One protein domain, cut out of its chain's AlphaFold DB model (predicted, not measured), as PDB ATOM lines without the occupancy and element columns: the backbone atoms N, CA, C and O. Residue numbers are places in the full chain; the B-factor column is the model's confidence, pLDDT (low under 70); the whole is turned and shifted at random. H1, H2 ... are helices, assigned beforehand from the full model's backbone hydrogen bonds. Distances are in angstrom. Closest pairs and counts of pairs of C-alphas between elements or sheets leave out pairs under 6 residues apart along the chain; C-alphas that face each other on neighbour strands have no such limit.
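Overview. This is residues 2 to 88 of the 151 residues of an uncharacterized protein of viral metagenome (UniProt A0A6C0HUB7). One long helix, H1, makes the length of a rod, and the chain folds back beside it: the short H2 packs on H1 near its end, and H3 runs back toward the beginning of H1, loosely beside it. The 87 printed residues hold three named helices, H1, H2, H3, and no named strand: all helix. The whole is extended, with a radius of gyration of the C-alphas of 21.0 A and spans of 68 by 20 by 13 A.

Along the chain. H1, residues 2 to 47, is 67.7 A long and begins at C-alpha 2 (-69.964, -30.055, 8.049). H2 is residues 51 to 58, 10.4 A. H3, residues 68 to 84, is 24.8 A long and ends at C-alpha 84 (-63.993, -32.330, 26.464).

Arrangement. H1 touches H2 with residues 37 to 44 alone, opposite ways at a steep tilt of 48 degrees; their closest C-alphas, Ser 44 and Leu 51, are 5.5 A apart. H1 and H3 are near each other, with 7 pairs of C-alphas within 10 A. H2 and H3 are apart. Every O i to N i+4 pair is within hydrogen-bond range in H1 and H2, and 8 of 13 in H3.

Size, cuts and confidence. The printed part has no cut and no long link. Residues 60 to 88 are under pLDDT 70.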
ATOM      1  N   LYS A   2     -71.125 -29.696   8.911       71.00
ATOM      2  CA  LYS A   2     -69.964 -30.055   8.049       71.00
ATOM      3  C   LYS A   2     -68.593 -29.652   8.628       71.00
ATOM      4  O   LYS A   2     -67.659 -30.439   8.556       71.00
ATOM      5  N   LYS A   3     -68.497 -28.474   9.260       77.00
ATOM      6  CA  LYS A   3     -67.259 -27.969   9.889       77.00
ATOM      7  C   LYS A   3     -66.752 -28.870  11.030       77.00
ATOM      8  O   LYS A   3     -65.565 -29.151  11.096       77.00
ATOM      9  N   LEU A   4     -67.661 -29.401  11.855       79.44
ATOM     10  CA  LEU A   4     -67.320 -30.300  12.965       79.44
ATOM     11  C   LEU A   4     -66.733 -31.633  12.474       79.44
ATOM     12  O   LEU A   4     -65.758 -32.120  13.033       79.44
ATOM     13  N   LYS A   5     -67.285 -32.206  11.394       84.81
ATOM     14  CA  LYS A   5     -66.738 -33.432  10.785       84.81
ATOM     15  C   LYS A   5     -65.321 -33.218  10.252       84.81
ATOM     16  O   LYS A   5     -64.473 -34.084  10.420       84.81
ATOM     17  N   HIS A   6     -65.073 -32.065   9.635       85.81
ATOM     18  CA  HIS A   6     -63.755 -31.730   9.109       85.81
ATOM     19  C   HIS A   6     -62.715 -31.555  10.224       85.81
ATOM     20  O   HIS A   6     -61.645 -32.143  10.145       85.81
ATOM     21  N   SER A   7     -63.061 -30.842  11.299       78.88
ATOM     22  CA  SER A   7     -62.182 -30.682  12.466       78.88
ATOM     23  C   SER A   7     -61.847 -32.021  13.137       78.88
ATOM     24  O   SER A   7     -60.682 -32.274  13.434       78.88
ATOM     25  N   LYS A   8     -62.826 -32.930  13.281       83.62
ATOM     26  CA  LYS A   8     -62.575 -34.292  13.788       83.62
ATOM     27  C   LYS A   8     -61.597 -35.070  12.908       83.62
ATOM     28  O   LYS A   8     -60.727 -35.754  13.433       83.62
ATOM     29  N   GLN A   9     -61.716 -34.948  11.585       87.00
ATOM     30  CA  GLN A   9     -60.778 -35.595  10.668       87.00
ATOM     31  C   GLN A   9     -59.360 -35.031  10.822       87.00
ATOM     32  O   GLN A   9     -58.419 -35.806  10.936       87.00
ATOM     33  N   MET A  10     -59.209 -33.704  10.913       87.00
ATOM     34  CA  MET A  10     -57.898 -33.077  11.130       87.00
ATOM     35  C   MET A  10     -57.243 -33.529  12.441       87.00
ATOM     36  O   MET A  10     -56.035 -33.745  12.476       87.00
ATOM     37  N   LEU A  11     -58.031 -33.709  13.506       82.31
ATOM     38  CA  LEU A  11     -57.532 -34.230  14.780       82.31
ATOM     39  C   LEU A  11     -57.010 -35.667  14.641       82.31
ATOM     40  O   LEU A  11     -55.917 -35.969  15.115       82.31
ATOM     41  N   LEU A  12     -57.765 -36.539  13.966       86.69
ATOM     42  CA  LEU A  12     -57.343 -37.920  13.712       86.69
ATOM     43  C   LEU A  12     -56.064 -37.976  12.870       86.69
ATOM     44  O   LEU A  12     -55.157 -38.753  13.174       86.69
ATOM     45  N   ASP A  13     -55.969 -37.129  11.845       86.44
ATOM     46  CA  ASP A  13     -54.789 -37.045  10.985       86.44
ATOM     47  C   ASP A  13     -53.559 -36.579  11.786       86.44
ATOM     48  O   ASP A  13     -52.480 -37.163  11.666       86.44
ATOM     49  N   ALA A  14     -53.726 -35.587  12.670       84.94
ATOM     50  CA  ALA A  14     -52.668 -35.114  13.562       84.94
ATOM     51  C   ALA A  14     -52.210 -36.201  14.552       84.94
ATOM     52  O   ALA A  14     -51.010 -36.408  14.730       84.94
ATOM     53  N   GLN A  15     -53.143 -36.949  15.147       84.06
ATOM     54  CA  GLN A  15     -52.824 -38.071  16.038       84.06
ATOM     55  C   GLN A  15     -52.057 -39.182  15.309       84.06
ATOM     56  O   GLN A  15     -51.066 -39.708  15.819       84.06
ATOM     57  N   ALA A  16     -52.479 -39.528  14.089       85.19
ATOM     58  CA  ALA A  16     -51.784 -40.513  13.267       85.19
ATOM     59  C   ALA A  16     -50.365 -40.049  12.897       85.19
ATOM     60  O   ALA A  16     -49.424 -40.849  12.908       85.19
ATOM     61  N   PHE A  17     -50.199 -38.757  12.604       88.50
ATOM     62  CA  PHE A  17     -48.902 -38.151  12.327       88.50
ATOM     63  C   PHE A  17     -47.966 -38.203  13.544       88.50
ATOM     64  O   PHE A  17     -46.822 -38.641  13.407       88.50
ATOM     65  N   LEU A  18     -48.459 -37.862  14.739       81.94
ATOM     66  CA  LEU A  18     -47.690 -37.957  15.987       81.94
ATOM     67  C   LEU A  18     -47.200 -39.385  16.246       81.94
ATOM     68  O   LEU A  18     -46.005 -39.611  16.438       81.94
ATOM     69  N   LYS A  19     -48.089 -40.373  16.121       83.56
ATOM     70  CA  LYS A  19     -47.729 -41.790  16.267       83.56
ATOM     71  C   LYS A  19     -46.644 -42.232  15.275       83.56
ATOM     72  O   LYS A  19     -45.801 -43.081  15.585       83.56
ATOM     73  N   ASN A  20     -46.659 -41.679  14.063       89.12
ATOM     74  CA  ASN A  20     -45.635 -41.941  13.054       89.12
ATOM     75  C   ASN A  20     -44.275 -41.361  13.481       89.12
ATOM     76  O   ASN A  20     -43.268 -42.071  13.429       89.12
ATOM     77  N   ILE A  21     -44.253 -40.119  13.979       85.75
ATOM     78  CA  ILE A  21     -43.044 -39.485  14.525       85.75
ATOM     79  C   ILE A  21     -42.449 -40.335  15.650       85.75
ATOM     80  O   ILE A  21     -41.271 -40.684  15.582       85.75
ATOM     81  N   GLU A  22     -43.255 -40.734  16.635       82.50
ATOM     82  CA  GLU A  22     -42.810 -41.565  17.764       82.50
ATOM     83  C   GLU A  22     -42.202 -42.891  17.293       82.50
ATOM     84  O   GLU A  22     -41.128 -43.311  17.738       82.50
ATOM     85  N   THR A  23     -42.865 -43.541  16.333       83.81
ATOM     86  CA  THR A  23     -42.401 -44.806  15.760       83.81
ATOM     87  C   THR A  23     -41.053 -44.635  15.061       83.81
ATOM     88  O   THR A  23     -40.156 -45.468  15.222       83.81
ATOM     89  N   ASN A  24     -40.890 -43.568  14.280       85.38
ATOM     90  CA  ASN A  24     -39.645 -43.292  13.567       85.38
ATOM     91  C   ASN A  24     -38.518 -42.915  14.524       85.38
ATOM     92  O   ASN A  24     -37.405 -43.410  14.360       85.38
ATOM     93  N   TYR A  25     -38.809 -42.125  15.554       84.56
ATOM     94  CA  TYR A  25     -37.844 -41.776  16.590       84.56
ATOM     95  C   TYR A  25     -37.343 -43.021  17.337       84.56
ATOM     96  O   TYR A  25     -36.139 -43.228  17.476       84.56
ATOM     97  N   SER A  26     -38.248 -43.933  17.713       78.62
ATOM     98  CA  SER A  26     -37.876 -45.214  18.331       78.62
ATOM     99  C   SER A  26     -36.973 -46.065  17.428       78.62
ATOM    100  O   SER A  26     -35.994 -46.656  17.895       78.62
ATOM    101  N   LYS A  27     -37.268 -46.127  16.122       83.88
ATOM    102  CA  LYS A  27     -36.432 -46.846  15.146       83.88
ATOM    103  C   LYS A  27     -35.049 -46.212  15.020       83.88
ATOM    104  O   LYS A  27     -34.056 -46.935  15.074       83.88
ATOM    105  N   LEU A  28     -34.998 -44.887  14.902       84.19
ATOM    106  CA  LEU A  28     -33.759 -44.127  14.783       84.19
ATOM    107  C   LEU A  28     -32.857 -44.346  16.001       84.19
ATOM    108  O   LEU A  28     -31.681 -44.656  15.839       84.19
ATOM    109  N   ASN A  29     -33.416 -44.286  17.211       82.25
ATOM    110  CA  ASN A  29     -32.660 -44.524  18.442       82.25
ATOM    111  C   ASN A  29     -32.077 -45.942  18.504       82.25
ATOM    112  O   ASN A  29     -30.914 -46.120  18.869       82.25
ATOM    113  N   LYS A  30     -32.847 -46.960  18.097       82.94
ATOM    114  CA  LYS A  30     -32.353 -48.346  18.026       82.94
ATOM    115  C   LYS A  30     -31.213 -48.496  17.022       82.94
ATOM    116  O   LYS A  30     -30.239 -49.200  17.289       82.94
ATOM    117  N   GLU A  31     -31.331 -47.856  15.865       86.44
ATOM    118  CA  GLU A  31     -30.291 -47.886  14.839       86.44
ATOM    119  C   GLU A  31     -29.021 -47.160  15.295       86.44
ATOM    120  O   GLU A  31     -27.918 -47.690  15.145       86.44
ATOM    121  N   TYR A  32     -29.173 -45.995  15.921       85.44
ATOM    122  CA  TYR A  32     -28.079 -45.225  16.497       85.44
ATOM    123  C   TYR A  32     -27.308 -46.029  17.552       85.44
ATOM    124  O   TYR A  32     -26.092 -46.191  17.427       85.44
ATOM    125  N   ALA A  33     -28.008 -46.634  18.519       84.12
ATOM    126  CA  ALA A  33     -27.395 -47.486  19.538       84.12
ATOM    127  C   ALA A  33     -26.639 -48.676  18.919       84.12
ATOM    128  O   ALA A  33     -25.506 -48.979  19.299       84.12
ATOM    129  N   LYS A  34     -27.221 -49.314  17.893       87.88
ATOM    130  CA  LYS A  34     -26.568 -50.399  17.147       87.88
ATOM    131  C   LYS A  34     -25.292 -49.929  16.444       87.88
ATOM    132  O   LYS A  34     -24.315 -50.675  16.384       87.88
ATOM    133  N   ASN A  35     -25.295 -48.723  15.884       90.25
ATOM    134  CA  ASN A  35     -24.136 -48.165  15.195       90.25
ATOM    135  C   ASN A  35     -23.016 -47.789  16.172       90.25
ATOM    136  O   ASN A  35     -21.857 -48.080  15.875       90.25
ATOM    137  N   ILE A  36     -23.350 -47.244  17.347       89.38
ATOM    138  CA  ILE A  36     -22.377 -47.030  18.428       89.38
ATOM    139  C   ILE A  36     -21.750 -48.357  18.844       89.38
ATOM    140  O   ILE A  36     -20.528 -48.463  18.885       89.38
ATOM    141  N   LEU A  37     -22.562 -49.389  19.096       91.31
ATOM    142  CA  LEU A  37     -22.052 -50.687  19.532       91.31
ATOM    143  C   LEU A  37     -21.052 -51.274  18.523       91.31
ATOM    144  O   LEU A  37     -19.950 -51.661  18.905       91.31
ATOM    145  N   LYS A  38     -21.382 -51.243  17.226       94.62
ATOM    146  CA  LYS A  38     -20.463 -51.670  16.153       94.62
ATOM    147  C   LYS A  38     -19.157 -50.876  16.140       94.62
ATOM    148  O   LYS A  38     -18.111 -51.416  15.783       94.62
ATOM    149  N   LEU A  39     -19.216 -49.580  16.438       95.12
ATOM    150  CA  LEU A  39     -18.028 -48.737  16.496       95.12
ATOM    151  C   LEU A  39     -17.149 -49.125  17.690       95.12
ATOM    152  O   LEU A  39     -15.947 -49.302  17.518       95.12
ATOM    153  N   LEU A  40     -17.751 -49.330  18.864       94.19
ATOM    154  CA  LEU A  40     -17.039 -49.767  20.065       94.19
ATOM    155  C   LEU A  40     -16.400 -51.147  19.888       94.19
ATOM    156  O   LEU A  40     -15.259 -51.332  20.293       94.19
ATOM    157  N   GLU A  41     -17.078 -52.087  19.229       95.00
ATOM    158  CA  GLU A  41     -16.508 -53.396  18.879       95.00
ATOM    159  C   GLU A  41     -15.256 -53.251  18.007       95.00
ATOM    160  O   GLU A  41     -14.221 -53.857  18.286       95.00
ATOM    161  N   LYS A  42     -15.312 -52.406  16.970       97.06
ATOM    162  CA  LYS A  42     -14.160 -52.156  16.091       97.06
ATOM    163  C   LYS A  42     -12.988 -51.522  16.838       97.06
ATOM    164  O   LYS A  42     -11.849 -51.917  16.600       97.06
ATOM    165  N   ILE A  43     -13.260 -50.570  17.730       94.81
ATOM    166  CA  ILE A  43     -12.238 -49.925  18.568       94.81
ATOM    167  C   ILE A  43     -11.635 -50.943  19.542       94.81
ATOM    168  O   ILE A  43     -10.417 -51.070  19.605       94.81
ATOM    169  N   SER A  44     -12.471 -51.721  20.235       97.00
ATOM    170  CA  SER A  44     -12.043 -52.779  21.158       97.00
ATOM    171  C   SER A  44     -11.086 -53.761  20.484       97.00
ATOM    172  O   SER A  44     -10.014 -54.038  21.019       97.00
ATOM    173  N   ILE A  45     -11.418 -54.219  19.273       96.88
ATOM    174  CA  ILE A  45     -10.563 -55.119  18.491       96.88
ATOM    175  C   ILE A  45      -9.265 -54.419  18.060       96.88
ATOM    176  O   ILE A  45      -8.187 -54.997  18.198       96.88
ATOM    177  N   GLY A  46      -9.358 -53.194  17.531       97.19
ATOM    178  CA  GLY A  46      -8.212 -52.452  16.995       97.19
ATOM    179  C   GLY A  46      -7.187 -52.049  18.056       97.19
ATOM    180  O   GLY A  46      -5.985 -52.104  17.805       97.19
ATOM    181  N   GLU A  47      -7.655 -51.699  19.252       96.19
ATOM    182  CA  GLU A  47      -6.828 -51.193  20.351       96.19
ATOM    183  C   GLU A  47      -6.606 -52.224  21.469       96.19
ATOM    184  O   GLU A  47      -5.888 -51.947  22.429       96.19
ATOM    185  N   LYS A  48      -7.181 -53.430  21.343       96.44
ATOM    186  CA  LYS A  48      -7.164 -54.492  22.369       96.44
ATOM    187  C   LYS A  48      -7.698 -54.009  23.723       96.44
ATOM    188  O   LYS A  48      -7.164 -54.357  24.776       96.44
ATOM    189  N   LEU A  49      -8.747 -53.195  23.679       95.00
ATOM    190  CA  LEU A  49      -9.434 -52.680  24.860       95.00
ATOM    191  C   LEU A  49     -10.582 -53.604  25.264       95.00
ATOM    192  O   LEU A  49     -11.202 -54.244  24.415       95.00
ATOM    193  N   ASP A  50     -10.903 -53.625  26.554       95.62
ATOM    194  CA  ASP A  50     -12.075 -54.331  27.068       95.62
ATOM    195  C   ASP A  50     -13.372 -53.672  26.564       95.62
ATOM    196  O   ASP A  50     -13.640 -52.494  26.828       95.62
ATOM    197  N   LEU A  51     -14.176 -54.439  25.823       93.12
ATOM    198  CA  LEU A  51     -15.450 -53.985  25.273       93.12
ATOM    199  C   LEU A  51     -16.452 -53.634  26.378       93.12
ATOM    200  O   LEU A  51     -17.202 -52.675  26.216       93.12
ATOM    201  N   GLU A  52     -16.468 -54.370  27.489       91.31
ATOM    202  CA  GLU A  52     -17.416 -54.115  28.579       91.31
ATOM    203  C   GLU A  52     -17.088 -52.800  29.291       91.31
ATOM    204  O   GLU A  52     -17.982 -51.995  29.552       91.31
ATOM    205  N   MET A  53     -15.800 -52.496  29.474       92.25
ATOM    206  CA  MET A  53     -15.351 -51.184  29.946       92.25
ATOM    207  C   MET A  53     -15.764 -50.053  28.985       92.25
ATOM    208  O   MET A  53     -16.211 -48.993  29.425       92.25
ATOM    209  N   LEU A  54     -15.627 -50.256  27.670       89.75
ATOM    210  CA  LEU A  54     -16.035 -49.265  26.669       89.75
ATOM    211  C   LEU A  54     -17.553 -49.048  26.656       89.75
ATOM    212  O   LEU A  54     -17.999 -47.904  26.570       89.75
ATOM    213  N   LYS A  55     -18.346 -50.115  26.788       88.88
ATOM    214  CA  LYS A  55     -19.801 -50.011  26.934       88.88
ATOM    215  C   LYS A  55     -20.164 -49.233  28.192       88.88
ATOM    216  O   LYS A  55     -20.871 -48.240  28.091       88.88
ATOM    217  N   ALA A  56     -19.607 -49.592  29.343       86.06
ATOM    218  CA  ALA A  56     -19.853 -48.862  30.582       86.06
ATOM    219  C   ALA A  56     -19.450 -47.379  30.481       86.06
ATOM    220  O   ALA A  56     -20.078 -46.521  31.074       86.06
ATOM    221  N   LYS A  57     -18.425 -47.025  29.702       85.88
ATOM    222  CA  LYS A  57     -18.005 -45.623  29.568       85.88
ATOM    223  C   LYS A  57     -18.867 -44.798  28.605       85.88
ATOM    224  O   LYS A  57     -19.041 -43.603  28.831       85.88
ATOM    225  N   TYR A  58     -19.345 -45.401  27.517       83.56
ATOM    226  CA  TYR A  58     -19.934 -44.671  26.382       83.56
ATOM    227  C   TYR A  58     -21.393 -45.029  26.074       83.56
ATOM    228  O   TYR A  58     -22.039 -44.317  25.310       83.56
ATOM    229  N   LEU A  59     -21.906 -46.119  26.642       82.06
ATOM    230  CA  LEU A  59     -23.304 -46.555  26.557       82.06
ATOM    231  C   LEU A  59     -24.029 -46.420  27.904       82.06
ATOM    232  O   LEU A  59     -25.138 -46.935  28.011       82.06
ATOM    233  N   ASN A  60     -23.420 -45.766  28.907       65.75
ATOM    234  CA  ASN A  60     -24.027 -45.557  30.223       65.75
ATOM    235  C   ASN A  60     -25.495 -45.149  30.077       65.75
ATOM    236  O   ASN A  60     -25.813 -44.142  29.447       65.75
ATOM    237  N   GLU A  61     -26.363 -45.965  30.670       55.50
ATOM    238  CA  GLU A  61     -27.823 -45.881  30.631       55.50
ATOM    239  C   GLU A  61     -28.381 -44.687  31.428       55.50
ATOM    240  O   GLU A  61     -29.576 -44.663  31.718       55.50
ATOM    241  N   GLU A  62     -27.553 -43.685  31.767       51.25
ATOM    242  CA  GLU A  62     -28.010 -42.367  32.229       51.25
ATOM    243  C   GLU A  62     -28.623 -41.621  31.042       51.25
ATOM    244  O   GLU A  62     -28.042 -40.714  30.459       51.25
ATOM    245  N   GLU A  63     -29.792 -42.151  30.700       41.41
ATOM    246  CA  GLU A  63     -30.840 -41.767  29.784       41.41
ATOM    247  C   GLU A  63     -30.390 -41.304  28.386       41.41
ATOM    248  O   GLU A  63     -29.581 -40.384  28.232       41.41
ATOM    249  N   PRO A  64     -30.991 -41.831  27.295       41.78
ATOM    250  CA  PRO A  64     -31.093 -40.989  26.111       41.78
ATOM    251  C   PRO A  64     -31.649 -39.652  26.604       41.78
ATOM    252  O   PRO A  64     -32.563 -39.662  27.423       41.78
ATOM    253  N   VAL A  65     -31.113 -38.519  26.148       38.03
ATOM    254  CA  VAL A  65     -31.812 -37.243  26.298       38.03
ATOM    255  C   VAL A  65     -33.123 -37.426  25.546       38.03
ATOM    256  O   VAL A  65     -33.229 -37.159  24.348       38.03
ATOM    257  N   ILE A  66     -34.113 -37.998  26.225       38.88
ATOM    258  CA  ILE A  66     -35.475 -37.943  25.799       38.88
ATOM    259  C   ILE A  66     -35.692 -36.447  25.836       38.88
ATOM    260  O   ILE A  66     -35.532 -35.788  26.863       38.88
ATOM    261  N   ILE A  67     -36.021 -35.883  24.688       38.03
ATOM    262  CA  ILE A  67     -36.698 -34.600  24.650       38.03
ATOM    263  C   ILE A  67     -38.106 -34.886  25.224       38.03
ATOM    264  O   ILE A  67     -39.114 -34.836  24.527       38.03
ATOM    265  N   THR A  68     -38.180 -35.321  26.488       35.28
ATOM    266  CA  THR A  68     -39.406 -35.641  27.227       35.28
ATOM    267  C   THR A  68     -40.175 -34.363  27.471       35.28
ATOM    268  O   THR A  68     -41.400 -34.391  27.463       35.28
ATOM    269  N   ASN A  69     -39.485 -33.221  27.540       37.44
ATOM    270  CA  ASN A  69     -40.144 -31.933  27.703       37.44
ATOM    271  C   ASN A  69     -41.070 -31.571  26.535       37.44
ATOM    272  O   ASN A  69     -41.927 -30.725  26.736       37.44
ATOM    273  N   ASN A  70     -40.985 -32.248  25.379       38.50
ATOM    274  CA  ASN A  70     -41.984 -32.099  24.317       38.50
ATOM    275  C   ASN A  70     -42.861 -33.346  24.127       38.50
ATOM    276  O   ASN A  70     -44.031 -33.191  23.807       38.50
ATOM    277  N   ILE A  71     -42.371 -34.573  24.360       43.00
ATOM    278  CA  ILE A  71     -43.182 -35.790  24.130       43.00
ATOM    279  C   ILE A  71     -44.229 -36.018  25.235       43.00
ATOM    280  O   ILE A  71     -45.367 -36.369  24.929       43.00
ATOM    281  N   THR A  72     -43.908 -35.745  26.505       37.72
ATOM    282  CA  THR A  72     -44.861 -35.908  27.623       37.72
ATOM    283  C   THR A  72     -45.974 -34.851  27.605       37.72
ATOM    284  O   THR A  72     -47.039 -35.052  28.183       37.72
ATOM    285  N   ILE A  73     -45.773 -33.740  26.887       44.47
ATOM    286  CA  ILE A  73     -46.841 -32.771  26.616       44.47
ATOM    287  C   ILE A  73     -47.900 -33.396  25.689       44.47
ATOM    288  O   ILE A  73     -49.092 -33.182  25.896       44.47
ATOM    289  N   PHE A  74     -47.507 -34.220  24.712       41.28
ATOM    290  CA  PHE A  74     -48.454 -34.750  23.727       41.28
ATOM    291  C   PHE A  74     -49.383 -35.840  24.275       41.28
ATOM    292  O   PHE A  74     -50.556 -35.836  23.906       41.28
ATOM    293  N   SER A  75     -48.926 -36.708  25.188       40.56
ATOM    294  CA  SER A  75     -49.810 -37.707  25.820       40.56
ATOM    295  C   SER A  75     -50.901 -37.051  26.673       40.56
ATOM    296  O   SER A  75     -52.060 -37.451  26.632       40.56
ATOM    297  N   ASN A  76     -50.559 -35.974  27.385       44.81
ATOM    298  CA  ASN A  76     -51.511 -35.260  28.240       44.81
ATOM    299  C   ASN A  76     -52.504 -34.399  27.439       44.81
ATOM    300  O   ASN A  76     -53.589 -34.088  27.928       44.81
ATOM    301  N   ILE A  77     -52.160 -34.009  26.207       46.91
ATOM    302  CA  ILE A  77     -53.081 -33.311  25.301       46.91
ATOM    303  C   ILE A  77     -54.117 -34.287  24.724       46.91
ATOM    304  O   ILE A  77     -55.294 -33.938  24.629       46.91
ATOM    305  N   THR A  78     -53.723 -35.510  24.354       45.34
ATOM    306  CA  THR A  78     -54.654 -36.478  23.749       45.34
ATOM    307  C   THR A  78     -55.725 -36.968  24.717       45.34
ATOM    308  O   THR A  78     -56.870 -37.159  24.299       45.34
ATOM    309  N   ASP A  79     -55.383 -37.101  25.997       47.03
ATOM    310  CA  ASP A  79     -56.316 -37.572  27.024       47.03
ATOM    311  C   ASP A  79     -57.304 -36.465  27.439       47.03
ATOM    312  O   ASP A  79     -58.495 -36.722  27.589       47.03
ATOM    313  N   ASN A  80     -56.866 -35.200  27.487       45.66
ATOM    314  CA  ASN A  80     -57.752 -34.075  27.819       45.66
ATOM    315  C   ASN A  80     -58.687 -33.663  26.663       45.66
ATOM    316  O   ASN A  80     -59.841 -33.310  26.895       45.66
ATOM    317  N   ILE A  81     -58.239 -33.740  25.401       47.12
ATOM    318  CA  ILE A  81     -59.089 -33.394  24.241       47.12
ATOM    319  C   ILE A  81     -60.190 -34.443  24.013       47.12
ATOM    320  O   ILE A  81     -61.268 -34.123  23.500       47.12
ATOM    321  N   SER A  82     -59.941 -35.704  24.372       48.94
ATOM    322  CA  SER A  82     -60.919 -36.775  24.172       48.94
ATOM    323  C   SER A  82     -62.103 -36.698  25.148       48.94
ATOM    324  O   SER A  82     -63.209 -37.051  24.745       48.94
ATOM    325  N   GLU A  83     -61.938 -36.153  26.357       44.91
ATOM    326  CA  GLU A  83     -63.037 -35.985  27.326       44.91
ATOM    327  C   GLU A  83     -63.895 -34.724  27.084       44.91
ATOM    328  O   GLU A  83     -65.123 -34.757  27.232       44.91
ATOM    329  N   GLU A  84     -63.295 -33.619  26.635       42.25
ATOM    330  CA  GLU A  84     -63.993 -32.330  26.464       42.25
ATOM    331  C   GLU A  84     -64.915 -32.297  25.221       42.25
ATOM    332  O   GLU A  84     -65.956 -31.632  25.192       42.25
ATOM    333  N   ILE A  85     -64.596 -33.086  24.188       43.34
ATOM    334  CA  ILE A  85     -65.403 -33.183  22.955       43.34
ATOM    335  C   ILE A  85     -66.622 -34.108  23.129       43.34
ATOM    336  O   ILE A  85     -67.598 -33.987  22.386       43.34
ATOM    337  N   ILE A  86     -66.591 -35.037  24.090       41.78
ATOM    338  CA  ILE A  86     -67.695 -35.985  24.333       41.78
ATOM    339  C   ILE A  86     -68.773 -35.359  25.236       41.78
ATOM    340  O   ILE A  86     -69.946 -35.702  25.128       41.78
ATOM    341  N   THR A  87     -68.410 -34.395  26.083       38.56
ATOM    342  CA  THR A  87     -69.326 -33.774  27.059       38.56
ATOM    343  C   THR A  87     -70.163 -32.613  26.507       38.56
ATOM    344  O   THR A  87     -71.118 -32.187  27.154       38.56
ATOM    345  N   SER A  88     -69.894 -32.136  25.290       43.09
ATOM    346  CA  SER A  88     -70.595 -30.998  24.667       43.09
ATOM    347  C   SER A  88     -71.875 -31.374  23.886       43.09
ATOM    348  O   SER A  88     -72.336 -30.618  23.033       43.09
TER     349      SER A  88